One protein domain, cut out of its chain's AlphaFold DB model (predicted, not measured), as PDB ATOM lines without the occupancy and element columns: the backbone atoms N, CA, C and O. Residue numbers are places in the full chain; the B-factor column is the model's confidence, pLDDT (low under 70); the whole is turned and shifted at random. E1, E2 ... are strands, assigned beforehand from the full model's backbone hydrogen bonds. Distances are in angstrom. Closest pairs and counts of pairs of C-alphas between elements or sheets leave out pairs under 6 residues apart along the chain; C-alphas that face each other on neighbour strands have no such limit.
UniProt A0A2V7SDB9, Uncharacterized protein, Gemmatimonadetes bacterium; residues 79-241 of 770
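Overview. This is residues 79 to 241 of the 770 residues of an uncharacterized protein of Gemmatimonadetes bacterium (UniProt A0A2V7SDB9). With little regular structure, a branched sheet, E4 to E9, meets a smaller sheet, E1-E2-E3, at E3; the hairpin E10-E11 lies at one end. The printed part has 163 residues, no named helix and eleven antiparallel strands, numbered along the chain, holding 50 residues: all strand. It is compact, radius of gyration of the C-alphas 15.5 A, with spans of 42 by 39 by 38 A.

Arrangement. E1, residues 103 to 108, E2, 114 to 119, and E3, 126 to 129, form a meander, each strand antiparallel to the one before; N 105 and O 117, and N 116 and O 128, are 2.8 A apart. E5, residues 144 to 150, comes closest to E3 at the C-alphas of Thr 149 and Arg 129, 5.7 A apart.

Along the chain. C-alpha 103 is at (-12.942, -0.719, -30.522); E5 is 20.8 A long; C-alpha 241 ends the printed part at (-35.723, -20.169, -10.012).

Size, cuts and confidence. The printed part has no cut; residues 185 to 220 form a long link, and 13 residues, among them 137 to 142, have pLDDT under 70.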
ATOM      1  N   ALA A  79     -34.226 -12.270 -13.784       89.50
ATOM      2  CA  ALA A  79     -32.893 -11.862 -13.334       89.50
ATOM      3  C   ALA A  79     -31.804 -12.163 -14.369       89.50
ATOM      4  O   ALA A  79     -30.756 -11.526 -14.355       89.50
ATOM      5  N   GLY A  80     -32.050 -13.118 -15.260       91.88
ATOM      6  CA  GLY A  80     -31.142 -13.499 -16.325       91.88
ATOM      7  C   GLY A  80     -31.755 -14.577 -17.205       91.88
ATOM      8  O   GLY A  80     -32.838 -15.091 -16.923       91.88
ATOM      9  N   GLY A  81     -31.074 -14.910 -18.293       92.69
ATOM     10  CA  GLY A  81     -31.532 -15.922 -19.239       92.69
ATOM     11  C   GLY A  81     -30.826 -15.828 -20.587       92.69
ATOM     12  O   GLY A  81     -29.848 -15.086 -20.722       92.69
ATOM     13  N   PRO A  82     -31.322 -16.556 -21.600       93.12
ATOM     14  CA  PRO A  82     -30.880 -16.385 -22.977       93.12
ATOM     15  C   PRO A  82     -31.071 -14.927 -23.440       93.12
ATOM     16  O   PRO A  82     -32.053 -14.287 -23.041       93.12
ATOM     17  N   PRO A  83     -30.179 -14.393 -24.294       92.06
ATOM     18  CA  PRO A  83     -30.253 -13.015 -24.775       92.06
ATOM     19  C   PRO A  83     -31.422 -12.859 -25.756       92.06
ATOM     20  O   PRO A  83     -31.274 -12.991 -26.965       92.06
ATOM     21  N   THR A  84     -32.615 -12.612 -25.223       88.81
ATOM     22  CA  THR A  84     -33.845 -12.388 -25.993       88.81
ATOM     23  C   THR A  84     -34.265 -10.927 -25.894       88.81
ATOM     24  O   THR A  84     -33.953 -10.250 -24.914       88.81
ATOM     25  N   SER A  85     -35.034 -10.436 -26.866       79.62
ATOM     26  CA  SER A  85     -35.529  -9.050 -26.877       79.62
ATOM     27  C   SER A  85     -36.337  -8.671 -25.626       79.62
ATOM     28  O   SER A  85     -36.346  -7.508 -25.235       79.62
ATOM     29  N   GLY A  86     -36.980  -9.638 -24.959       82.25
ATOM     30  CA  GLY A  86     -37.720  -9.418 -23.711       82.25
ATOM     31  C   GLY A  86     -36.854  -9.305 -22.445       82.25
ATOM     32  O   GLY A  86     -37.340  -8.819 -21.418       82.25
ATOM     33  N   LEU A  87     -35.593  -9.749 -22.490       87.81
ATOM     34  CA  LEU A  87     -34.641  -9.687 -21.369       87.81
ATOM     35  C   LEU A  87     -33.504  -8.686 -21.602       87.81
ATOM     36  O   LEU A  87     -32.933  -8.174 -20.639       87.81
ATOM     37  N   LEU A  88     -33.175  -8.387 -22.857       90.38
ATOM     38  CA  LEU A  88     -32.125  -7.437 -23.191       90.38
ATOM     39  C   LEU A  88     -32.541  -6.016 -22.826       90.38
ATOM     40  O   LEU A  88     -33.584  -5.510 -23.241       90.38
ATOM     41  N   ILE A  89     -31.702  -5.372 -22.021       90.06
ATOM     42  CA  ILE A  89     -31.867  -3.969 -21.637       90.06
ATOM     43  C   ILE A  89     -30.796  -3.083 -22.269       90.06
ATOM     44  O   ILE A  89     -30.963  -1.867 -22.284       90.06
ATOM     45  N   ALA A  90     -29.714  -3.697 -22.750       88.75
ATOM     46  CA  ALA A  90     -28.588  -3.036 -23.379       88.75
ATOM     47  C   ALA A  90     -28.765  -2.821 -24.882       88.75
ATOM     48  O   ALA A  90     -29.527  -3.515 -25.556       88.75
ATOM     49  N   LEU A  91     -28.005  -1.858 -25.405       84.50
ATOM     50  CA  LEU A  91     -28.016  -1.463 -26.810       84.50
ATOM     51  C   LEU A  91     -27.017  -2.310 -27.615       84.50
ATOM     52  O   LEU A  91     -25.857  -1.936 -27.759       84.50
ATOM     53  N   LEU A  92     -27.459  -3.457 -28.146       90.31
ATOM     54  CA  LEU A  92     -26.663  -4.306 -29.052       90.31
ATOM     55  C   LEU A  92     -27.028  -4.028 -30.518       90.31
ATOM     56  O   LEU A  92     -27.494  -4.902 -31.246       90.31
ATOM     57  N   ASN A  93     -26.871  -2.772 -30.927       90.19
ATOM     58  CA  ASN A  93     -27.330  -2.230 -32.211       90.19
ATOM     59  C   ASN A  93     -26.190  -1.948 -33.211       90.19
ATOM     60  O   ASN A  93     -26.443  -1.366 -34.262       90.19
ATOM     61  N   GLY A  94     -24.949  -2.324 -32.891       94.50
ATOM     62  CA  GLY A  94     -23.765  -2.045 -33.706       94.50
ATOM     63  C   GLY A  94     -23.063  -0.723 -33.394       94.50
ATOM     64  O   GLY A  94     -22.079  -0.407 -34.058       94.50
ATOM     65  N   SER A  95     -23.518   0.052 -32.403       95.44
ATOM     66  CA  SER A  95     -22.800   1.254 -31.963       95.44
ATOM     67  C   SER A  95     -21.430   0.898 -31.379       95.44
ATOM     68  O   SER A  95     -21.331   0.055 -30.491       95.44
ATOM     69  N   GLU A  96     -20.375   1.546 -31.874       96.94
ATOM     70  CA  GLU A  96     -19.003   1.309 -31.424       96.94
ATOM     71  C   GLU A  96     -18.749   1.892 -30.023       96.94
ATOM     72  O   GLU A  96     -19.100   3.031 -29.711       96.94
ATOM     73  N   ILE A  97     -18.086   1.100 -29.184       97.19
ATOM     74  CA  ILE A  97     -17.534   1.490 -27.891       97.19
ATOM     75  C   ILE A  97     -16.032   1.699 -28.101       97.19
ATOM     76  O   ILE A  97     -15.311   0.761 -28.445       97.19
ATOM     77  N   HIS A  98     -15.555   2.926 -27.906       97.31
ATOM     78  CA  HIS A  98     -14.160   3.280 -28.160       97.31
ATOM     79  C   HIS A  98     -13.350   3.307 -26.864       97.31
ATOM     80  O   HIS A  98     -13.626   4.125 -25.986       97.31
ATOM     81  N   PHE A  99     -12.332   2.455 -26.802       97.31
ATOM     82  CA  PHE A  99     -11.234   2.511 -25.841       97.31
ATOM     83  C   PHE A  99     -10.068   3.308 -26.440       97.31
ATOM     84  O   PHE A  99     -10.092   3.693 -27.613       97.31
ATOM     85  N   LYS A 100      -9.022   3.520 -25.642       95.44
ATOM     86  CA  LYS A 100      -7.749   4.098 -26.087       95.44
ATOM     87  C   LYS A 100      -7.057   3.250 -27.156       95.44
ATOM     88  O   LYS A 100      -6.453   3.788 -28.077       95.44
ATOM     89  N   ASP A 101      -7.128   1.931 -27.009       94.06
ATOM     90  CA  ASP A 101      -6.346   0.929 -27.742       94.06
ATOM     91  C   ASP A 101      -7.219  -0.161 -28.396       94.06
ATOM     92  O   ASP A 101      -6.711  -1.161 -28.912       94.06
ATOM     93  N   ALA A 102      -8.544   0.006 -28.365       96.38
ATOM     94  CA  ALA A 102      -9.491  -0.954 -28.913       96.38
ATOM     95  C   ALA A 102     -10.818  -0.308 -29.332       96.38
ATOM     96  O   ALA A 102     -11.230   0.738 -28.830       96.38
ATOM     97  N   VAL A 103     -11.538  -0.996 -30.212       97.81
ATOM     98  CA  VAL A 103     -12.942  -0.719 -30.522       97.81
ATOM     99  C   VAL A 103     -13.751  -1.982 -30.276       97.81
ATOM    100  O   VAL A 103     -13.397  -3.055 -30.766       97.81
ATOM    101  N   VAL A 104     -14.835  -1.859 -29.515       97.75
ATOM    102  CA  VAL A 104     -15.748  -2.959 -29.201       97.75
ATOM    103  C   VAL A 104     -17.118  -2.666 -29.802       97.75
ATOM    104  O   VAL A 104     -17.717  -1.636 -29.517       97.75
ATOM    105  N   THR A 105     -17.639  -3.578 -30.617       97.75
ATOM    106  CA  THR A 105     -18.910  -3.412 -31.330       97.75
ATOM    107  C   THR A 105     -19.925  -4.464 -30.865       97.75
ATOM    108  O   THR A 105     -19.907  -5.597 -31.365       97.75
ATOM    109  N   PRO A 106     -20.812  -4.135 -29.908       97.00
ATOM    110  CA  PRO A 106     -21.953  -4.975 -29.553       97.00
ATOM    111  C   PRO A 106     -23.007  -4.961 -30.667       97.00
ATOM    112  O   PRO A 106     -23.505  -3.903 -31.047       97.00
ATOM    113  N   SER A 107     -23.383  -6.121 -31.201       95.94
ATOM    114  CA  SER A 107     -24.317  -6.202 -32.332       95.94
ATOM    115  C   SER A 107     -25.123  -7.499 -32.363       95.94
ATOM    116  O   SER A 107     -24.813  -8.464 -31.664       95.94
ATOM    117  N   LEU A 108     -26.167  -7.505 -33.191       94.56
ATOM    118  CA  LEU A 108     -26.879  -8.700 -33.627       94.56
ATOM    119  C   LEU A 108     -26.359  -9.098 -35.013       94.56
ATOM    120  O   LEU A 108     -26.430  -8.307 -35.953       94.56
ATOM    121  N   THR A 109     -25.832 -10.311 -35.148       92.00
ATOM    122  CA  THR A 109     -25.362 -10.827 -36.437       92.00
ATOM    123  C   THR A 109     -26.537 -11.123 -37.377       92.00
ATOM    124  O   THR A 109     -27.651 -11.373 -36.911       92.00
ATOM    125  N   PRO A 110     -26.301 -11.223 -38.701       89.88
ATOM    126  CA  PRO A 110     -27.322 -11.687 -39.648       89.88
ATOM    127  C   PRO A 110     -27.882 -13.080 -39.322       89.88
ATOM    128  O   PRO A 110     -29.024 -13.381 -39.650       89.88
ATOM    129  N   SER A 111     -27.095 -13.921 -38.642       90.31
ATOM    130  CA  SER A 111     -27.525 -15.235 -38.146       90.31
ATOM    131  C   SER A 111     -28.384 -15.179 -36.875       90.31
ATOM    132  O   SER A 111     -28.760 -16.225 -36.351       90.31
ATOM    133  N   GLY A 112     -28.687 -13.984 -36.358       89.94
ATOM    134  CA  GLY A 112     -29.506 -13.786 -35.162       89.94
ATOM    135  C   GLY A 112     -28.765 -13.996 -33.838       89.94
ATOM    136  O   GLY A 112     -29.409 -14.138 -32.802       89.94
ATOM    137  N   ALA A 113     -27.427 -14.024 -33.841       93.12
ATOM    138  CA  ALA A 113     -26.628 -14.152 -32.626       93.12
ATOM    139  C   ALA A 113     -26.188 -12.779 -32.110       93.12
ATOM    140  O   ALA A 113     -25.660 -11.960 -32.858       93.12
ATOM    141  N   TYR A 114     -26.356 -12.535 -30.814       96.19
ATOM    142  CA  TYR A 114     -25.785 -11.357 -30.168       96.19
ATOM    143  C   TYR A 114     -24.290 -11.565 -29.923       96.19
ATOM    144  O   TYR A 114     -23.881 -12.628 -29.447       96.19
ATOM    145  N   VAL A 115     -23.468 -10.568 -30.251       97.06
ATOM    146  CA  VAL A 115     -22.004 -10.657 -30.166       97.06
ATOM    147  C   VAL A 115     -21.366  -9.353 -29.694       97.06
ATOM    148  O   VAL A 115     -21.926  -8.275 -29.884       97.06
ATOM    149  N   PHE A 116     -20.154  -9.461 -29.155       97.75
ATOM    150  CA  PHE A 116     -19.197  -8.367 -29.011       97.75
ATOM    151  C   PHE A 116     -18.003  -8.635 -29.928       97.75
ATOM    152  O   PHE A 116     -17.265  -9.600 -29.718       97.75
ATOM    153  N   ALA A 117     -17.809  -7.795 -30.944       97.38
ATOM    154  CA  ALA A 117     -16.615  -7.832 -31.783       97.38
ATOM    155  C   ALA A 117     -15.568  -6.856 -31.233       97.38
ATOM    156  O   ALA A 117     -15.847  -5.669 -31.111       97.38
ATOM    157  N   VAL A 118     -14.377  -7.344 -30.900       97.25
ATOM    158  CA  VAL A 118     -13.266  -6.556 -30.362       97.25
ATOM    159  C   VAL A 118     -12.184  -6.432 -31.425       97.25
ATOM    160  O   VAL A 118     -11.582  -7.427 -31.837       97.25
ATOM    161  N   ARG A 119     -11.924  -5.200 -31.856       96.94
ATOM    162  CA  ARG A 119     -10.870  -4.842 -32.803       96.94
ATOM    163  C   ARG A 119      -9.772  -4.090 -32.063       96.94
ATOM    164  O   ARG A 119     -10.035  -3.076 -31.425       96.94
ATOM    165  N   GLN A 120      -8.550  -4.582 -32.184       92.94
ATOM    166  CA  GLN A 120      -7.332  -3.909 -31.741       92.94
ATOM    167  C   GLN A 120      -6.399  -3.798 -32.945       92.94
ATOM    168  O   GLN A 120      -6.484  -4.614 -33.865       92.94
ATOM    169  N   GLU A 121      -5.538  -2.787 -32.948       85.81
ATOM    170  CA  GLU A 121      -4.559  -2.589 -34.016       85.81
ATOM    171  C   GLU A 121      -3.627  -3.809 -34.145       85.81
ATOM    172  O   GLU A 121      -3.320  -4.485 -33.155       85.81
ATOM    173  N   ASP A 122      -3.249  -4.131 -35.385       81.62
ATOM    174  CA  ASP A 122      -2.378  -5.256 -35.757       81.62
ATOM    175  C   ASP A 122      -2.843  -6.648 -35.290       81.62
ATOM    176  O   ASP A 122      -2.035  -7.562 -35.105       81.62
ATOM    177  N   ARG A 123      -4.155  -6.840 -35.085       84.19
ATOM    178  CA  ARG A 123      -4.722  -8.118 -34.624       84.19
ATOM    179  C   ARG A 123      -5.957  -8.543 -35.407       84.19
ATOM    180  O   ARG A 123      -6.779  -7.703 -35.777       84.19
ATOM    181  N   PRO A 124      -6.163  -9.862 -35.576       89.81
ATOM    182  CA  PRO A 124      -7.464 -10.387 -35.955       89.81
ATOM    183  C   PRO A 124      -8.534  -9.941 -34.955       89.81
ATOM    184  O   PRO A 124      -8.318  -9.976 -33.739       89.81
ATOM    185  N   ALA A 125      -9.698  -9.541 -35.467       92.81
ATOM    186  CA  ALA A 125     -10.836  -9.212 -34.622       92.81
ATOM    187  C   ALA A 125     -11.275 -10.444 -33.817       92.81
ATOM    188  O   ALA A 125     -11.425 -11.539 -34.363       92.81
ATOM    189  N   GLN A 126     -11.502 -10.260 -32.519       94.19
ATOM    190  CA  GLN A 126     -12.015 -11.303 -31.634       94.19
ATOM    191  C   GLN A 126     -13.527 -11.147 -31.516       94.19
ATOM    192  O   GLN A 126     -14.009 -10.057 -31.223       94.19
ATOM    193  N   VAL A 127     -14.288 -12.218 -31.729       95.69
ATOM    194  CA  VAL A 127     -15.754 -12.175 -31.659       95.69
ATOM    195  C   VAL A 127     -16.232 -13.062 -30.522       95.69
ATOM    196  O   VAL A 127     -16.031 -14.274 -30.543       95.69
ATOM    197  N   TYR A 128     -16.899 -12.451 -29.549       96.62
ATOM    198  CA  TYR A 128     -17.475 -13.137 -28.401       96.62
ATOM    199  C   TYR A 128     -18.984 -13.232 -28.559       96.62
ATOM    200  O   TYR A 128     -19.671 -12.215 -28.643       96.62
ATOM    201  N   ARG A 129     -19.512 -14.456 -28.581       96.75
ATOM    202  CA  ARG A 129     -20.957 -14.691 -28.573       96.75
ATOM    203  C   ARG A 129     -21.523 -14.400 -27.187       96.75
ATOM    204  O   ARG A 129     -20.957 -14.817 -26.182       96.75
ATOM    205  N   VAL A 130     -22.658 -13.722 -27.133       96.38
ATOM    206  CA  VAL A 130     -23.454 -13.607 -25.911       96.38
ATOM    207  C   VAL A 130     -24.313 -14.861 -25.800       96.38
ATOM    208  O   VAL A 130     -25.228 -15.066 -26.595       96.38
ATOM    209  N   ASP A 131     -24.017 -15.709 -24.821       95.56
ATOM    210  CA  ASP A 131     -24.776 -16.935 -24.549       95.56
ATOM    211  C   ASP A 131     -25.817 -16.738 -23.442       95.56
ATOM    212  O   ASP A 131     -26.777 -17.501 -23.341       95.56
ATOM    213  N   GLY A 132     -25.673 -15.681 -22.644       94.88
ATOM    214  CA  GLY A 132     -26.635 -15.316 -21.617       94.88
ATOM    215  C   GLY A 132     -26.462 -13.888 -21.121       94.88
ATOM    216  O   GLY A 132     -25.414 -13.264 -21.301       94.88
ATOM    217  N   VAL A 133     -27.508 -13.389 -20.470       94.12
ATOM    218  CA  VAL A 133     -27.517 -12.094 -19.786       94.12
ATOM    219  C   VAL A 133     -27.906 -12.252 -18.330       94.12
ATOM    220  O   VAL A 133     -28.685 -13.138 -17.977       94.12
ATOM    221  N   VAL A 134     -27.366 -11.367 -17.498       91.75
ATOM    222  CA  VAL A 134     -27.628 -11.287 -16.060       91.75
ATOM    223  C   VAL A 134     -27.882  -9.826 -15.695       91.75
ATOM    224  O   VAL A 134     -27.161  -8.939 -16.142       91.75
ATOM    225  N   GLY A 135     -28.896  -9.567 -14.875       87.94
ATOM    226  CA  GLY A 135     -29.389  -8.230 -14.542       87.94
ATOM    227  C   GLY A 135     -30.631  -7.838 -15.353       87.94
ATOM    228  O   GLY A 135     -30.916  -8.412 -16.404       87.94
ATOM    229  N   GLY A 136     -31.412  -6.872 -14.851       75.69
ATOM    230  CA  GLY A 136     -32.728  -6.579 -15.447       75.69
ATOM    231  C   GLY A 136     -33.548  -5.398 -14.906       75.69
ATOM    232  O   GLY A 136     -34.543  -5.044 -15.541       75.69
ATOM    233  N   GLY A 137     -33.161  -4.738 -13.797       62.84
ATOM    234  CA  GLY A 137     -33.630  -3.357 -13.578       62.84
ATOM    235  C   GLY A 137     -34.238  -2.892 -12.253       62.84
ATOM    236  O   GLY A 137     -34.819  -1.811 -12.245       62.84
ATOM    237  N   HIS A 138     -34.126  -3.605 -11.127       63.69
ATOM    238  CA  HIS A 138     -34.827  -3.200  -9.887       63.69
ATOM    239  C   HIS A 138     -34.121  -2.124  -9.021       63.69
ATOM    240  O   HIS A 138     -34.484  -1.900  -7.870       63.69
ATOM    241  N   MET A 139     -33.124  -1.419  -9.557       66.50
ATOM    242  CA  MET A 139     -32.401  -0.355  -8.838       66.50
ATOM    243  C   MET A 139     -32.869   1.035  -9.275       66.50
ATOM    244  O   MET A 139     -33.454   1.202 -10.352       66.50
ATOM    245  N   ARG A 140     -32.597   2.064  -8.460       62.38
ATOM    246  CA  ARG A 140     -32.867   3.463  -8.833       62.38
ATOM    247  C   ARG A 140     -31.936   3.874  -9.983       62.38
ATOM    248  O   ARG A 140     -30.870   4.420  -9.752       62.38
ATOM    249  N   GLY A 141     -32.361   3.620 -11.218       59.44
ATOM    250  CA  GLY A 141     -31.495   3.713 -12.400       59.44
ATOM    251  C   GLY A 141     -31.852   2.752 -13.539       59.44
ATOM    252  O   GLY A 141     -31.113   2.650 -14.506       59.44
ATOM    253  N   GLY A 142     -32.945   1.987 -13.441       68.69
ATOM    254  CA  GLY A 142     -33.311   1.021 -14.489       68.69
ATOM    255  C   GLY A 142     -32.404  -0.218 -14.552       68.69
ATOM    256  O   GLY A 142     -32.659  -1.082 -15.387       68.69
ATOM    257  N   GLY A 143     -31.423  -0.302 -13.639       84.50
ATOM    258  CA  GLY A 143     -30.470  -1.388 -13.381       84.50
ATOM    259  C   GLY A 143     -29.369  -1.578 -14.417       84.50
ATOM    260  O   GLY A 143     -29.317  -0.897 -15.440       84.50
ATOM    261  N   THR A 144     -28.479  -2.511 -14.091       88.56
ATOM    262  CA  THR A 144     -27.332  -2.902 -14.905       88.56
ATOM    263  C   THR A 144     -27.566  -4.265 -15.551       88.56
ATOM    264  O   THR A 144     -28.406  -5.044 -15.084       88.56
ATOM    265  N   GLN A 145     -26.843  -4.544 -16.632       92.12
ATOM    266  CA  GLN A 145     -26.827  -5.841 -17.295       92.12
ATOM    267  C   GLN A 145     -25.397  -6.226 -17.666       92.12
ATOM    268  O   GLN A 145     -24.684  -5.455 -18.307       92.12
ATOM    269  N   GLY A 146     -25.017  -7.428 -17.244       93.06
ATOM    270  CA  GLY A 146     -23.798  -8.114 -17.640       93.06
ATOM    271  C   GLY A 146     -24.105  -9.264 -18.595       93.06
ATOM    272  O   GLY A 146     -25.251  -9.709 -18.734       93.06
ATOM    273  N   PHE A 147     -23.057  -9.756 -19.246       94.81
ATOM    274  CA  PHE A 147     -23.149 -10.741 -20.319       94.81
ATOM    275  C   PHE A 147     -22.198 -11.889 -20.041       94.81
ATOM    276  O   PHE A 147     -21.115 -11.689 -19.491       94.81
ATOM    277  N   VAL A 148     -22.595 -13.086 -20.452       94.75
ATOM    278  CA  VAL A 148     -21.763 -14.279 -20.336       94.75
ATOM    279  C   VAL A 148     -21.567 -14.937 -21.694       94.75
ATOM    280  O   VAL A 148     -22.465 -14.934 -22.539       94.75
ATOM    281  N   THR A 149     -20.379 -15.497 -21.897       95.44
ATOM    282  CA  THR A 149     -19.953 -16.158 -23.131       95.44
ATOM    283  C   THR A 149     -19.387 -17.534 -22.823       95.44
ATOM    284  O   THR A 149     -18.730 -17.728 -21.794       95.44
ATOM    285  N   ARG A 150     -19.649 -18.512 -23.687       94.69
ATOM    286  CA  ARG A 150     -19.022 -19.827 -23.613       94.69
ATOM    287  C   ARG A 150     -17.629 -19.748 -24.212       94.69
ATOM    288  O   ARG A 150     -17.452 -19.363 -25.364       94.69
ATOM    289  N   TYR A 151     -16.644 -20.144 -23.423       91.06
ATOM    290  CA  TYR A 151     -15.246 -20.125 -23.813       91.06
ATOM    291  C   TYR A 151     -14.823 -21.482 -24.410       91.06
ATOM    292  O   TYR A 151     -15.438 -22.502 -24.084       91.06
ATOM    293  N   PRO A 152     -13.781 -21.543 -25.268       88.81
ATOM    294  CA  PRO A 152     -13.348 -22.793 -25.907       88.81
ATOM    295  C   PRO A 152     -12.945 -23.912 -24.943       88.81
ATOM    296  O   PRO A 152     -12.972 -25.080 -25.314       88.81
ATOM    297  N   ASP A 153     -12.594 -23.574 -23.702       86.81
ATOM    298  CA  ASP A 153     -12.286 -24.557 -22.662       86.81
ATOM    299  C   ASP A 153     -13.525 -25.140 -21.969       86.81
ATOM    300  O   ASP A 153     -13.378 -25.897 -21.015       86.81
ATOM    301  N   GLY A 154     -14.725 -24.774 -22.428       91.19
ATOM    302  CA  GLY A 154     -16.014 -25.263 -21.946       91.19
ATOM    303  C   GLY A 154     -16.558 -24.546 -20.706       91.19
ATOM    304  O   GLY A 154     -17.682 -24.844 -20.276       91.19
ATOM    305  N   THR A 155     -15.827 -23.559 -20.177       91.38
ATOM    306  CA  THR A 155     -16.344 -22.647 -19.149       91.38
ATOM    307  C   THR A 155     -17.331 -21.632 -19.729       91.38
ATOM    308  O   THR A 155     -17.288 -21.283 -20.910       91.38
ATOM    309  N   LEU A 156     -18.228 -21.126 -18.886       92.94
ATOM    310  CA  LEU A 156     -18.995 -19.910 -19.147       92.94
ATOM    311  C   LEU A 156     -18.340 -18.757 -18.376       92.94
ATOM    312  O   LEU A 156     -18.071 -18.904 -17.185       92.94
ATOM    313  N   ARG A 157     -18.056 -17.630 -19.032       92.44
ATOM    314  CA  ARG A 157     -17.307 -16.507 -18.446       92.44
ATOM    315  C   ARG A 157     -18.027 -15.182 -18.638       92.44
ATOM    316  O   ARG A 157     -18.704 -14.998 -19.647       92.44
ATOM    317  N   PHE A 158     -17.873 -14.265 -17.688       92.81
ATOM    318  CA  PHE A 158     -18.377 -12.902 -17.840       92.81
ATOM    319  C   PHE A 158     -17.564 -12.135 -18.881       92.81
ATOM    320  O   PHE A 158     -16.336 -12.214 -18.914       92.81
ATOM    321  N   LEU A 159     -18.268 -11.382 -19.720       94.62
ATOM    322  CA  LEU A 159     -17.659 -10.356 -20.552       94.62
ATOM    323  C   LEU A 159     -17.424  -9.096 -19.706       94.62
ATOM    324  O   LEU A 159     -18.281  -8.758 -18.889       94.62
ATOM    325  N   PRO A 160     -16.318  -8.362 -19.928       93.44
ATOM    326  CA  PRO A 160     -15.966  -7.189 -19.125       93.44
ATOM    327  C   PRO A 160     -16.801  -5.942 -19.441       93.44
ATOM    328  O   PRO A 160     -16.514  -4.871 -18.919       93.44
ATOM    329  N   PHE A 161     -17.799  -6.046 -20.316       94.69
ATOM    330  CA  PHE A 161     -18.606  -4.918 -20.766       94.69
ATOM    331  C   PHE A 161     -19.981  -5.001 -20.115       94.69
ATOM    332  O   PHE A 161     -20.762  -5.898 -20.425       94.69
ATOM    333  N   GLU A 162     -20.292  -4.066 -19.230       93.12
ATOM    334  CA  GLU A 162     -21.595  -3.959 -18.582       93.12
ATOM    335  C   GLU A 162     -22.344  -2.727 -19.093       93.12
ATOM    336  O   GLU A 162     -21.746  -1.755 -19.554       93.12
ATOM    337  N   PHE A 163     -23.672  -2.760 -19.015       92.94
ATOM    338  CA  PHE A 163     -24.526  -1.668 -19.476       92.94
ATOM    339  C   PHE A 163     -25.463  -1.198 -18.374       92.94
ATOM    340  O   PHE A 163     -26.065  -2.022 -17.684       92.94
ATOM    341  N   ILE A 164     -25.632   0.117 -18.224       89.50
ATOM    342  CA  ILE A 164     -26.619   0.706 -17.313       89.50
ATOM    343  C   ILE A 164     -27.732   1.409 -18.094       89.50
ATOM    344  O   ILE A 164     -27.491   2.272 -18.936       89.50
ATOM    345  N   ARG A 165     -28.985   1.040 -17.795       87.88
ATOM    346  CA  ARG A 165     -30.148   1.454 -18.591       87.88
ATOM    347  C   ARG A 165     -30.437   2.952 -18.534       87.88
ATOM    348  O   ARG A 165     -30.745   3.527 -19.571       87.88
ATOM    349  N   ARG A 166     -30.428   3.571 -17.348       86.12
ATOM    350  CA  ARG A 166     -30.850   4.977 -17.194       86.12
ATOM    351  C   ARG A 166     -29.910   5.939 -17.902       86.12
ATOM    352  O   ARG A 166     -30.386   6.852 -18.564       86.12
ATOM    353  N   GLU A 167     -28.612   5.767 -17.708       86.19
ATOM    354  CA  GLU A 167     -27.594   6.619 -18.314       86.19
ATOM    355  C   GLU A 167     -27.323   6.218 -19.771       86.19
ATOM    356  O   GLU A 167     -26.849   7.041 -20.544       86.19
ATOM    357  N   GLY A 168     -27.652   4.980 -20.162       89.56
ATOM    358  CA  GLY A 168     -27.446   4.487 -21.523       89.56
ATOM    359  C   GLY A 168     -25.972   4.278 -21.868       89.56
ATOM    360  O   GLY A 168     -25.599   4.374 -23.035       89.56
ATOM    361  N   VAL A 169     -25.128   4.028 -20.861       90.50
ATOM    362  CA  VAL A 169     -23.670   3.944 -21.011       90.50
ATOM    363  C   VAL A 169     -23.147   2.535 -20.764       90.50
ATOM    364  O   VAL A 169     -23.669   1.787 -19.930       90.50
ATOM    365  N   TRP A 170     -22.077   2.207 -21.480       94.94
ATOM    366  CA  TRP A 170     -21.256   1.031 -21.228       94.94
ATOM    367  C   TRP A 170     -20.186   1.355 -20.187       94.94
ATOM    368  O   TRP A 170     -19.590   2.433 -20.215       94.94
ATOM    369  N   PHE A 171     -19.939   0.430 -19.269       93.44
ATOM    370  CA  PHE A 171     -18.955   0.566 -18.199       93.44
ATOM    371  C   PHE A 171     -18.243  -0.770 -17.954       93.44
ATOM    372  O   PHE A 171     -18.721  -1.821 -18.383       93.44
ATOM    373  N   CYS A 172     -17.098  -0.738 -17.274       93.38
ATOM    374  CA  CYS A 172     -16.419  -1.949 -16.812       93.38
ATOM    375  C   CYS A 172     -15.866  -1.772 -15.394       93.38
ATOM    376  O   CYS A 172     -15.622  -0.648 -14.945       93.38
ATOM    377  N   ASN A 173     -15.678  -2.885 -14.682       90.50
ATOM    378  CA  ASN A 173     -14.928  -2.906 -13.428       90.50
ATOM    379  C   ASN A 173     -13.426  -2.803 -13.729       90.50
ATOM    380  O   ASN A 173     -12.922  -3.528 -14.584       90.50
ATOM    381  N   THR A 174     -12.711  -1.951 -12.995       90.94
ATOM    382  CA  THR A 174     -11.254  -1.774 -13.131       90.94
ATOM    383  C   THR A 174     -10.475  -2.060 -11.842       90.94
ATOM    384  O   THR A 174      -9.268  -1.827 -11.787       90.94
ATOM    385  N   ASN A 175     -11.133  -2.559 -10.791       84.50
ATOM    386  CA  ASN A 175     -10.559  -2.679  -9.446       84.50
ATOM    387  C   ASN A 175      -9.320  -3.565  -9.393       84.50
ATOM    388  O   ASN A 175      -8.337  -3.193  -8.763       84.50
ATOM    389  N   SER A 176      -9.330  -4.696 -10.099       81.06
ATOM    390  CA  SER A 176      -8.205  -5.636 -10.093       81.06
ATOM    391  C   SER A 176      -6.974  -5.152 -10.867       81.06
ATOM    392  O   SER A 176      -5.961  -5.848 -10.862       81.06
ATOM    393  N   ARG A 177      -7.043  -3.997 -11.550       83.94
ATOM    394  CA  ARG A 177      -5.963  -3.509 -12.426       83.94
ATOM    395  C   ARG A 177      -5.650  -2.034 -12.258       83.94
ATOM    396  O   ARG A 177      -4.566  -1.692 -11.804       83.94
ATOM    397  N   ALA A 178      -6.598  -1.160 -12.591       83.50
ATOM    398  CA  ALA A 178      -6.408   0.286 -12.484       83.50
ATOM    399  C   ALA A 178      -6.890   0.860 -11.141       83.50
ATOM    400  O   ALA A 178      -6.616   2.022 -10.851       83.50
ATOM    401  N   ASN A 179      -7.621   0.074 -10.340       85.44
ATOM    402  CA  ASN A 179      -8.161   0.471  -9.037       85.44
ATOM    403  C   ASN A 179      -8.998   1.768  -9.083       85.44
ATOM    404  O   ASN A 179      -8.885   2.632  -8.214       85.44
ATOM    405  N   ARG A 180      -9.820   1.937 -10.133       85.75
ATOM    406  CA  ARG A 180     -10.684   3.121 -10.332       85.75
ATOM    407  C   ARG A 180     -12.173   2.848 -10.100       85.75
ATOM    408  O   ARG A 180     -12.994   3.710 -10.404       85.75
ATOM    409  N   GLY A 181     -12.547   1.679  -9.582       86.19
ATOM    410  CA  GLY A 181     -13.952   1.299  -9.449       86.19
ATOM    411  C   GLY A 181     -14.561   0.834 -10.769       86.19
ATOM    412  O   GLY A 181     -13.877   0.371 -11.692       86.19
ATOM    413  N   TRP A 182     -15.879   0.988 -10.850       89.00
ATOM    414  CA  TRP A 182     -16.654   0.807 -12.068       89.00
ATOM    415  C   TRP A 182     -16.752   2.142 -12.789       89.00
ATOM    416  O   TRP A 182     -17.326   3.103 -12.276       89.00
ATOM    417  N   VAL A 183     -16.191   2.207 -13.992       90.69
ATOM    418  CA  VAL A 183     -16.088   3.458 -14.749       90.69
ATOM    419  C   VAL A 183     -16.748   3.312 -16.114       90.69
ATOM    420  O   VAL A 183     -16.640   2.243 -16.725       90.69
ATOM    421  N   PRO A 184     -17.426   4.358 -16.625       93.50
ATOM    422  CA  PRO A 184     -17.845   4.376 -18.017       93.50
ATOM    423  C   PRO A 184     -16.651   4.163 -18.941       93.50
ATOM    424  O   PRO A 184     -15.555   4.664 -18.683       93.50
ATOM    425  N   ILE A 185     -16.879   3.443 -20.030       95.31
ATOM    426  CA  ILE A 185     -15.853   3.214 -21.038       95.31
ATOM    427  C   ILE A 185     -15.712   4.477 -21.894       95.31
ATOM    428  O   ILE A 185     -16.687   4.961 -22.472       95.31
ATOM    429  N   THR A 186     -14.491   5.007 -21.971       94.75
ATOM    430  CA  THR A 186     -14.136   6.202 -22.751       94.75
ATOM    431  C   THR A 186     -12.859   5.965 -23.560       94.75
ATOM    432  O   THR A 186     -12.139   4.992 -23.339       94.75
ATOM    433  N   ARG A 187     -12.529   6.905 -24.456       96.94
ATOM    434  CA  ARG A 187     -11.301   6.872 -25.275       96.94
ATOM    435  C   ARG A 187     -10.001   6.987 -24.471       96.94
ATOM    436  O   ARG A 187      -8.936   6.767 -25.030       96.94
ATOM    437  N   ASP A 188     -10.085   7.307 -23.183       94.12
ATOM    438  CA  ASP A 188      -8.922   7.396 -22.293       94.12
ATOM    439  C   ASP A 188      -8.673   6.089 -21.524       94.12
ATOM    440  O   ASP A 188      -7.622   5.921 -20.905       94.12
ATOM    441  N   LEU A 189      -9.636   5.162 -21.542       94.69
ATOM    442  CA  LEU A 189      -9.559   3.865 -20.878       94.69
ATOM    443  C   LEU A 189      -8.876   2.853 -21.803       94.69
ATOM    444  O   LEU A 189      -9.316   2.680 -22.940       94.69
ATOM    445  N   ALA A 190      -7.829   2.170 -21.335       94.81
ATOM    446  CA  ALA A 190      -7.276   1.034 -22.070       94.81
ATOM    447  C   ALA A 190      -8.161  -0.198 -21.851       94.81
ATOM    448  O   ALA A 190      -8.697  -0.403 -20.762       94.81
ATOM    449  N   LEU A 191      -8.303  -1.058 -22.856       95.06
ATOM    450  CA  LEU A 191      -9.100  -2.276 -22.725       95.06
ATOM    451  C   LEU A 191      -8.537  -3.209 -21.639       95.06
ATOM    452  O   LEU A 191      -9.293  -3.839 -20.900       95.06
ATOM    453  N   ALA A 192      -7.211  -3.241 -21.497       93.44
ATOM    454  CA  ALA A 192      -6.525  -3.973 -20.438       93.44
ATOM    455  C   ALA A 192      -6.805  -3.432 -19.023       93.44
ATOM    456  O   ALA A 192      -6.604  -4.175 -18.067       93.44
ATOM    457  N   ASP A 193      -7.327  -2.211 -18.863       93.62
ATOM    458  CA  ASP A 193      -7.714  -1.685 -17.545       93.62
ATOM    459  C   ASP A 193      -8.975  -2.368 -16.996       93.62
ATOM    460  O   ASP A 193      -9.194  -2.374 -15.782       93.62
ATOM    461  N   CYS A 194      -9.817  -2.942 -17.864       94.25
ATOM    462  CA  CYS A 194     -10.985  -3.698 -17.428       94.25
ATOM    463  C   CYS A 194     -10.532  -5.018 -16.785       94.25
ATOM    464  O   CYS A 194      -9.882  -5.852 -17.417       94.25
ATOM    465  N   GLY A 195     -10.898  -5.222 -15.520       89.44
ATOM    466  CA  GLY A 195     -10.395  -6.308 -14.678       89.44
ATOM    467  C   GLY A 195     -10.712  -7.711 -15.193       89.44
ATOM    468  O   GLY A 195      -9.914  -8.627 -15.011       89.44
ATOM    469  N   ASP A 196     -11.839  -7.848 -15.895       89.81
ATOM    470  CA  ASP A 196     -12.304  -9.096 -16.503       89.81
ATOM    471  C   ASP A 196     -11.896  -9.226 -17.989       89.81
ATOM    472  O   ASP A 196     -12.484 -10.033 -18.710       89.81
ATOM    473  N   TRP A 197     -10.945  -8.419 -18.492       92.75
ATOM    474  CA  TRP A 197     -10.421  -8.524 -19.866       92.75
ATOM    475  C   TRP A 197      -9.043  -9.206 -19.920       92.75
ATOM    476  O   TRP A 197      -8.125  -8.735 -19.269       92.75
ATOM    477  N   PRO A 198      -8.788 -10.225 -20.754       90.88
ATOM    478  CA  PRO A 198      -9.776 -10.985 -21.512       90.88
ATOM    479  C   PRO A 198     -10.740 -11.701 -20.554       90.88
ATOM    480  O   PRO A 198     -10.422 -11.790 -19.371       90.88
ATOM    481  N   PRO A 199     -11.882 -12.233 -21.037       91.56
ATOM    482  CA  PRO A 199     -12.868 -12.909 -20.192       91.56
ATOM    483  C   PRO A 199     -12.231 -14.006 -19.326       91.56
ATOM    484  O   PRO A 199     -11.996 -15.119 -19.796       91.56
ATOM    485  N   VAL A 200     -11.927 -13.692 -18.065       86.00
ATOM    486  CA  VAL A 200     -11.231 -14.584 -17.112       86.00
ATOM    487  C   VAL A 200     -12.145 -15.033 -15.976       86.00
ATOM    488  O   VAL A 200     -11.942 -16.097 -15.395       86.00
ATOM    489  N   ARG A 201     -13.200 -14.263 -15.690       87.19
ATOM    490  CA  ARG A 201     -14.126 -14.540 -14.591       87.19
ATOM    491  C   ARG A 201     -15.121 -15.635 -14.966       87.19
ATOM    492  O   ARG A 201     -16.093 -15.386 -15.680       87.19
ATOM    493  N   VAL A 202     -14.879 -16.846 -14.471       89.00
ATOM    494  CA  VAL A 202     -15.740 -18.021 -14.675       89.00
ATOM    495  C   VAL A 202     -17.029 -17.902 -13.856       89.00
ATOM    496  O   VAL A 202     -17.001 -17.593 -12.669       89.00
ATOM    497  N   LEU A 203     -18.173 -18.191 -14.478       89.06
ATOM    498  CA  LEU A 203     -19.441 -18.392 -13.784       89.06
ATOM    499  C   LEU A 203     -19.531 -19.851 -13.318       89.06
ATOM    500  O   LEU A 203     -19.771 -20.753 -14.123       89.06
ATOM    501  N   GLY A 204     -19.340 -20.082 -12.020       84.81
ATOM    502  CA  GLY A 204     -19.355 -21.425 -11.451       84.81
ATOM    503  C   GLY A 204     -19.124 -21.472  -9.950       84.81
ATOM    504  O   GLY A 204     -19.104 -20.440  -9.285       84.81
ATOM    505  N   ASP A 205     -18.979 -22.694  -9.445       77.38
ATOM    506  CA  ASP A 205     -18.904 -23.069  -8.029       77.38
ATOM    507  C   ASP A 205     -17.512 -23.532  -7.576       77.38
ATOM    508  O   ASP A 205     -17.344 -23.961  -6.436       77.38
ATOM    509  N   VAL A 206     -16.501 -23.429  -8.441       75.56
ATOM    510  CA  VAL A 206     -15.132 -23.863  -8.139       75.56
ATOM    511  C   VAL A 206     -14.469 -22.820  -7.231       75.56
ATOM    512  O   VAL A 206     -14.267 -21.692  -7.678       75.56
ATOM    513  N   PRO A 207     -14.073 -23.147  -5.986       68.38
ATOM    514  CA  PRO A 207     -13.609 -22.161  -4.998       68.38
ATOM    515  C   PRO A 207     -12.418 -21.291  -5.416       68.38
ATOM    516  O   PRO A 207     -12.217 -20.219  -4.858       68.38
ATOM    517  N   ARG A 208     -11.615 -21.749  -6.383       69.44
ATOM    518  CA  ARG A 208     -10.452 -21.005  -6.891       69.44
ATOM    519  C   ARG A 208     -10.815 -19.830  -7.805       69.44
ATOM    520  O   ARG A 208      -9.957 -18.999  -8.077       69.44
ATOM    521  N   PHE A 209     -12.043 -19.786  -8.319       71.94
ATOM    522  CA  PHE A 209     -12.543 -18.679  -9.127       71.94
ATOM    523  C   PHE A 209     -13.419 -17.762  -8.268       71.94
ATOM    524  O   PHE A 209     -14.028 -18.191  -7.288       71.94
ATOM    525  N   ALA A 210     -13.481 -16.476  -8.623       63.84
ATOM    526  CA  ALA A 210     -14.409 -15.546  -7.990       63.84
ATOM    527  C   ALA A 210     -15.851 -15.965  -8.327       63.84
ATOM    528  O   ALA A 210     -16.302 -15.823  -9.465       63.84
ATOM    529  N   ASN A 211     -16.569 -16.518  -7.349       63.97
ATOM    530  CA  ASN A 211     -17.824 -17.219  -7.612       63.97
ATOM    531  C   ASN A 211     -19.048 -16.319  -7.422       63.97
ATOM    532  O   ASN A 211     -19.433 -15.970  -6.310       63.97
ATOM    533  N   CYS A 212     -19.712 -16.010  -8.535       67.25
ATOM    534  CA  CYS A 212     -20.977 -15.267  -8.588       67.25
ATOM    535  C   CYS A 212     -22.215 -16.183  -8.634       67.25
ATOM    536  O   CYS A 212     -23.348 -15.700  -8.675       67.25
ATOM    537  N   GLN A 213     -22.008 -17.505  -8.667       69.00
ATOM    538  CA  GLN A 213     -23.041 -18.475  -9.025       69.00
ATOM    539  C   GLN A 213     -24.239 -18.499  -8.071       69.00
ATOM    540  O   GLN A 213     -25.373 -18.630  -8.518       69.00
ATOM    541  N   GLY A 214     -23.991 -18.287  -6.775       65.94
ATOM    542  CA  GLY A 214     -25.035 -18.274  -5.755       65.94
ATOM    543  C   GLY A 214     -25.994 -17.094  -5.891       65.94
ATOM    544  O   GLY A 214     -27.094 -17.169  -5.369       65.94
ATOM    545  N   CYS A 215     -25.608 -16.031  -6.607       74.94
ATOM    546  CA  CYS A 215     -26.418 -14.821  -6.767       74.94
ATOM    547  C   CYS A 215     -26.958 -14.632  -8.196       74.94
ATOM    548  O   CYS A 215     -27.949 -13.928  -8.388       74.94
ATOM    549  N   HIS A 216     -26.305 -15.221  -9.203       77.50
ATOM    550  CA  HIS A 216     -26.512 -14.906 -10.621       77.50
ATOM    551  C   HIS A 216     -26.827 -16.144 -11.470       77.50
ATOM    552  O   HIS A 216     -26.171 -16.426 -12.473       77.50
ATOM    553  N   GLY A 217     -27.860 -16.869 -11.047       85.69
ATOM    554  CA  GLY A 217     -28.434 -18.019 -11.733       85.69
ATOM    555  C   GLY A 217     -28.876 -19.090 -10.744       85.69
ATOM    556  O   GLY A 217     -28.950 -18.848  -9.542       85.69
ATOM    557  N   SER A 218     -29.216 -20.266 -11.262       89.31
ATOM    558  CA  SER A 218     -29.757 -21.371 -10.476       89.31
ATOM    559  C   SER A 218     -29.026 -22.669 -10.792       89.31
ATOM    560  O   SER A 218     -28.969 -23.094 -11.951       89.31
ATOM    561  N   GLN A 219     -28.492 -23.283  -9.731       88.88
ATOM    562  CA  GLN A 219     -27.824 -24.588  -9.739       88.88
ATOM    563  C   GLN A 219     -26.715 -24.692 -10.794       88.88
ATOM    564  O   GLN A 219     -26.736 -25.558 -11.669       88.88
ATOM    565  N   ILE A 220     -25.758 -23.767 -10.728       86.94
ATOM    566  CA  ILE A 220     -24.621 -23.725 -11.645       86.94
ATOM    567  C   ILE A 220     -23.502 -24.600 -11.072       86.94
ATOM    568  O   ILE A 220     -23.141 -24.477  -9.908       86.94
ATOM    569  N   SER A 221     -22.917 -25.456 -11.901       86.69
ATOM    570  CA  SER A 221     -21.767 -26.285 -11.527       86.69
ATOM    571  C   SER A 221     -20.700 -26.227 -12.609       86.69
ATOM    572  O   SER A 221     -21.031 -26.251 -13.800       86.69
ATOM    573  N   VAL A 222     -19.432 -26.207 -12.215       86.44
ATOM    574  CA  VAL A 222     -18.286 -26.283 -13.119       86.44
ATOM    575  C   VAL A 222     -17.400 -27.443 -12.698       86.44
ATOM    576  O   VAL A 222     -16.859 -27.469 -11.599       86.44
ATOM    577  N   ALA A 223     -17.225 -28.399 -13.605       85.81
ATOM    578  CA  ALA A 223     -16.355 -29.549 -13.393       85.81
ATOM    579  C   ALA A 223     -15.315 -29.633 -14.508       85.81
ATOM    580  O   ALA A 223     -15.634 -29.359 -15.662       85.81
ATOM    581  N   PHE A 224     -14.086 -30.018 -14.173       83.62
ATOM    582  CA  PHE A 224     -13.091 -30.400 -15.171       83.62
ATOM    583  C   PHE A 224     -13.296 -31.868 -15.550       83.62
ATOM    584  O   PHE A 224     -13.413 -32.713 -14.664       83.62
ATOM    585  N   ASP A 225     -13.341 -32.174 -16.844       83.50
ATOM    586  CA  ASP A 225     -13.275 -33.535 -17.369       83.50
ATOM    587  C   ASP A 225     -11.815 -33.847 -17.746       83.50
ATOM    588  O   ASP A 225     -11.322 -33.336 -18.759       83.50
ATOM    589  N   PRO A 226     -11.111 -34.704 -16.980       77.06
ATOM    590  CA  PRO A 226      -9.719 -35.045 -17.262       77.06
ATOM    591  C   PRO A 226      -9.520 -35.758 -18.602       77.06
ATOM    592  O   PRO A 226      -8.452 -35.639 -19.201       77.06
ATOM    593  N   ARG A 227     -10.529 -36.493 -19.095       81.75
ATOM    594  CA  ARG A 227     -10.449 -37.212 -20.377       81.75
ATOM    595  C   ARG A 227     -10.583 -36.248 -21.546       81.75
ATOM    596  O   ARG A 227      -9.811 -36.334 -22.494       81.75
ATOM    597  N   ALA A 228     -11.540 -35.324 -21.462       83.62
ATOM    598  CA  ALA A 228     -11.726 -34.284 -22.471       83.62
ATOM    599  C   ALA A 228     -10.701 -33.142 -22.355       83.62
ATOM    600  O   ALA A 228     -10.579 -32.335 -23.274       83.62
ATOM    601  N   ARG A 229      -9.973 -33.061 -21.230       80.44
ATOM    602  CA  ARG A 229      -9.070 -31.955 -20.865       80.44
ATOM    603  C   ARG A 229      -9.751 -30.584 -20.960       80.44
ATOM    604  O   ARG A 229      -9.132 -29.592 -21.349       80.44
ATOM    605  N   ALA A 230     -11.030 -30.535 -20.603       84.62
ATOM    606  CA  ALA A 230     -11.881 -29.359 -20.723       84.62
ATOM    607  C   ALA A 230     -12.806 -29.229 -19.511       84.62
ATOM    608  O   ALA A 230     -13.156 -30.214 -18.863       84.62
ATOM    609  N   TYR A 231     -13.220 -28.002 -19.214       87.12
ATOM    610  CA  TYR A 231     -14.272 -27.736 -18.246       87.12
ATOM    611  C   TYR A 231     -15.648 -27.981 -18.854       87.12
ATOM    612  O   TYR A 231     -15.863 -27.889 -20.060       87.12
ATOM    613  N   GLN A 232     -16.619 -28.224 -17.988       89.88
ATOM    614  CA  GLN A 232     -18.023 -28.244 -18.336       89.88
ATOM    615  C   GLN A 232     -18.805 -27.401 -17.336       89.88
ATOM    616  O   GLN A 232     -19.026 -27.816 -16.197       89.88
ATOM    617  N   THR A 233     -19.259 -26.226 -17.779       89.88
ATOM    618  CA  THR A 233     -20.265 -25.450 -17.046       89.88
ATOM    619  C   THR A 233     -21.666 -25.978 -17.354       89.88
ATOM    620  O   THR A 233     -22.101 -25.962 -18.511       89.88
ATOM    621  N   ARG A 234     -22.382 -26.404 -16.310       88.50
ATOM    622  CA  ARG A 234     -23.805 -26.782 -16.334       88.50
ATOM    623  C   ARG A 234     -24.605 -25.801 -15.484       88.50
ATOM    624  O   ARG A 234     -24.093 -25.316 -14.482       88.50
ATOM    625  N   LEU A 235     -25.838 -25.516 -15.884       88.75
ATOM    626  CA  LEU A 235     -26.785 -24.711 -15.114       88.75
ATOM    627  C   LEU A 235     -28.223 -25.061 -15.498       88.75
ATOM    628  O   LEU A 235     -28.470 -25.444 -16.642       88.75
ATOM    629  N   THR A 236     -29.160 -24.866 -14.572       89.12
ATOM    630  CA  THR A 236     -30.597 -25.014 -14.850       89.12
ATOM    631  C   THR A 236     -31.155 -23.756 -15.513       89.12
ATOM    632  O   THR A 236     -31.907 -23.828 -16.479       89.12
ATOM    633  N   SER A 237     -30.787 -22.577 -15.002       90.12
ATOM    634  CA  SER A 237     -31.195 -21.282 -15.557       90.12
ATOM    635  C   SER A 237     -30.274 -20.158 -15.074       90.12
ATOM    636  O   SER A 237     -29.639 -20.281 -14.030       90.12
ATOM    637  N   LEU A 238     -30.216 -19.048 -15.815       92.00
ATOM    638  CA  LEU A 238     -29.614 -17.788 -15.348       92.00
ATOM    639  C   LEU A 238     -30.620 -16.899 -14.588       92.00
ATOM    640  O   LEU A 238     -30.232 -15.879 -14.024       92.00
ATOM    641  N   ALA A 239     -31.899 -17.280 -14.544       92.00
ATOM    642  CA  ALA A 239     -32.864 -16.714 -13.607       92.00
ATOM    643  C   ALA A 239     -32.645 -17.286 -12.197       92.00
ATOM    644  O   ALA A 239     -32.027 -18.341 -12.046       92.00
ATOM    645  N   VAL A 240     -33.201 -16.633 -11.174       93.06
ATOM    646  CA  VAL A 240     -33.308 -17.197  -9.816       93.06
ATOM    647  C   VAL A 240     -34.625 -17.968  -9.747       93.06
ATOM    648  O   VAL A 240     -35.695 -17.362  -9.684       93.06
ATOM    649  N   ASN A 241     -34.562 -19.294  -9.859       93.81
ATOM    650  CA  ASN A 241     -35.723 -20.169 -10.012       93.81
ATOM    651  C   ASN A 241     -36.346 -20.579  -8.663       93.81
ATOM    652  O   ASN A 241     -35.876 -20.186  -7.594       93.81
TER     653      ASN A 241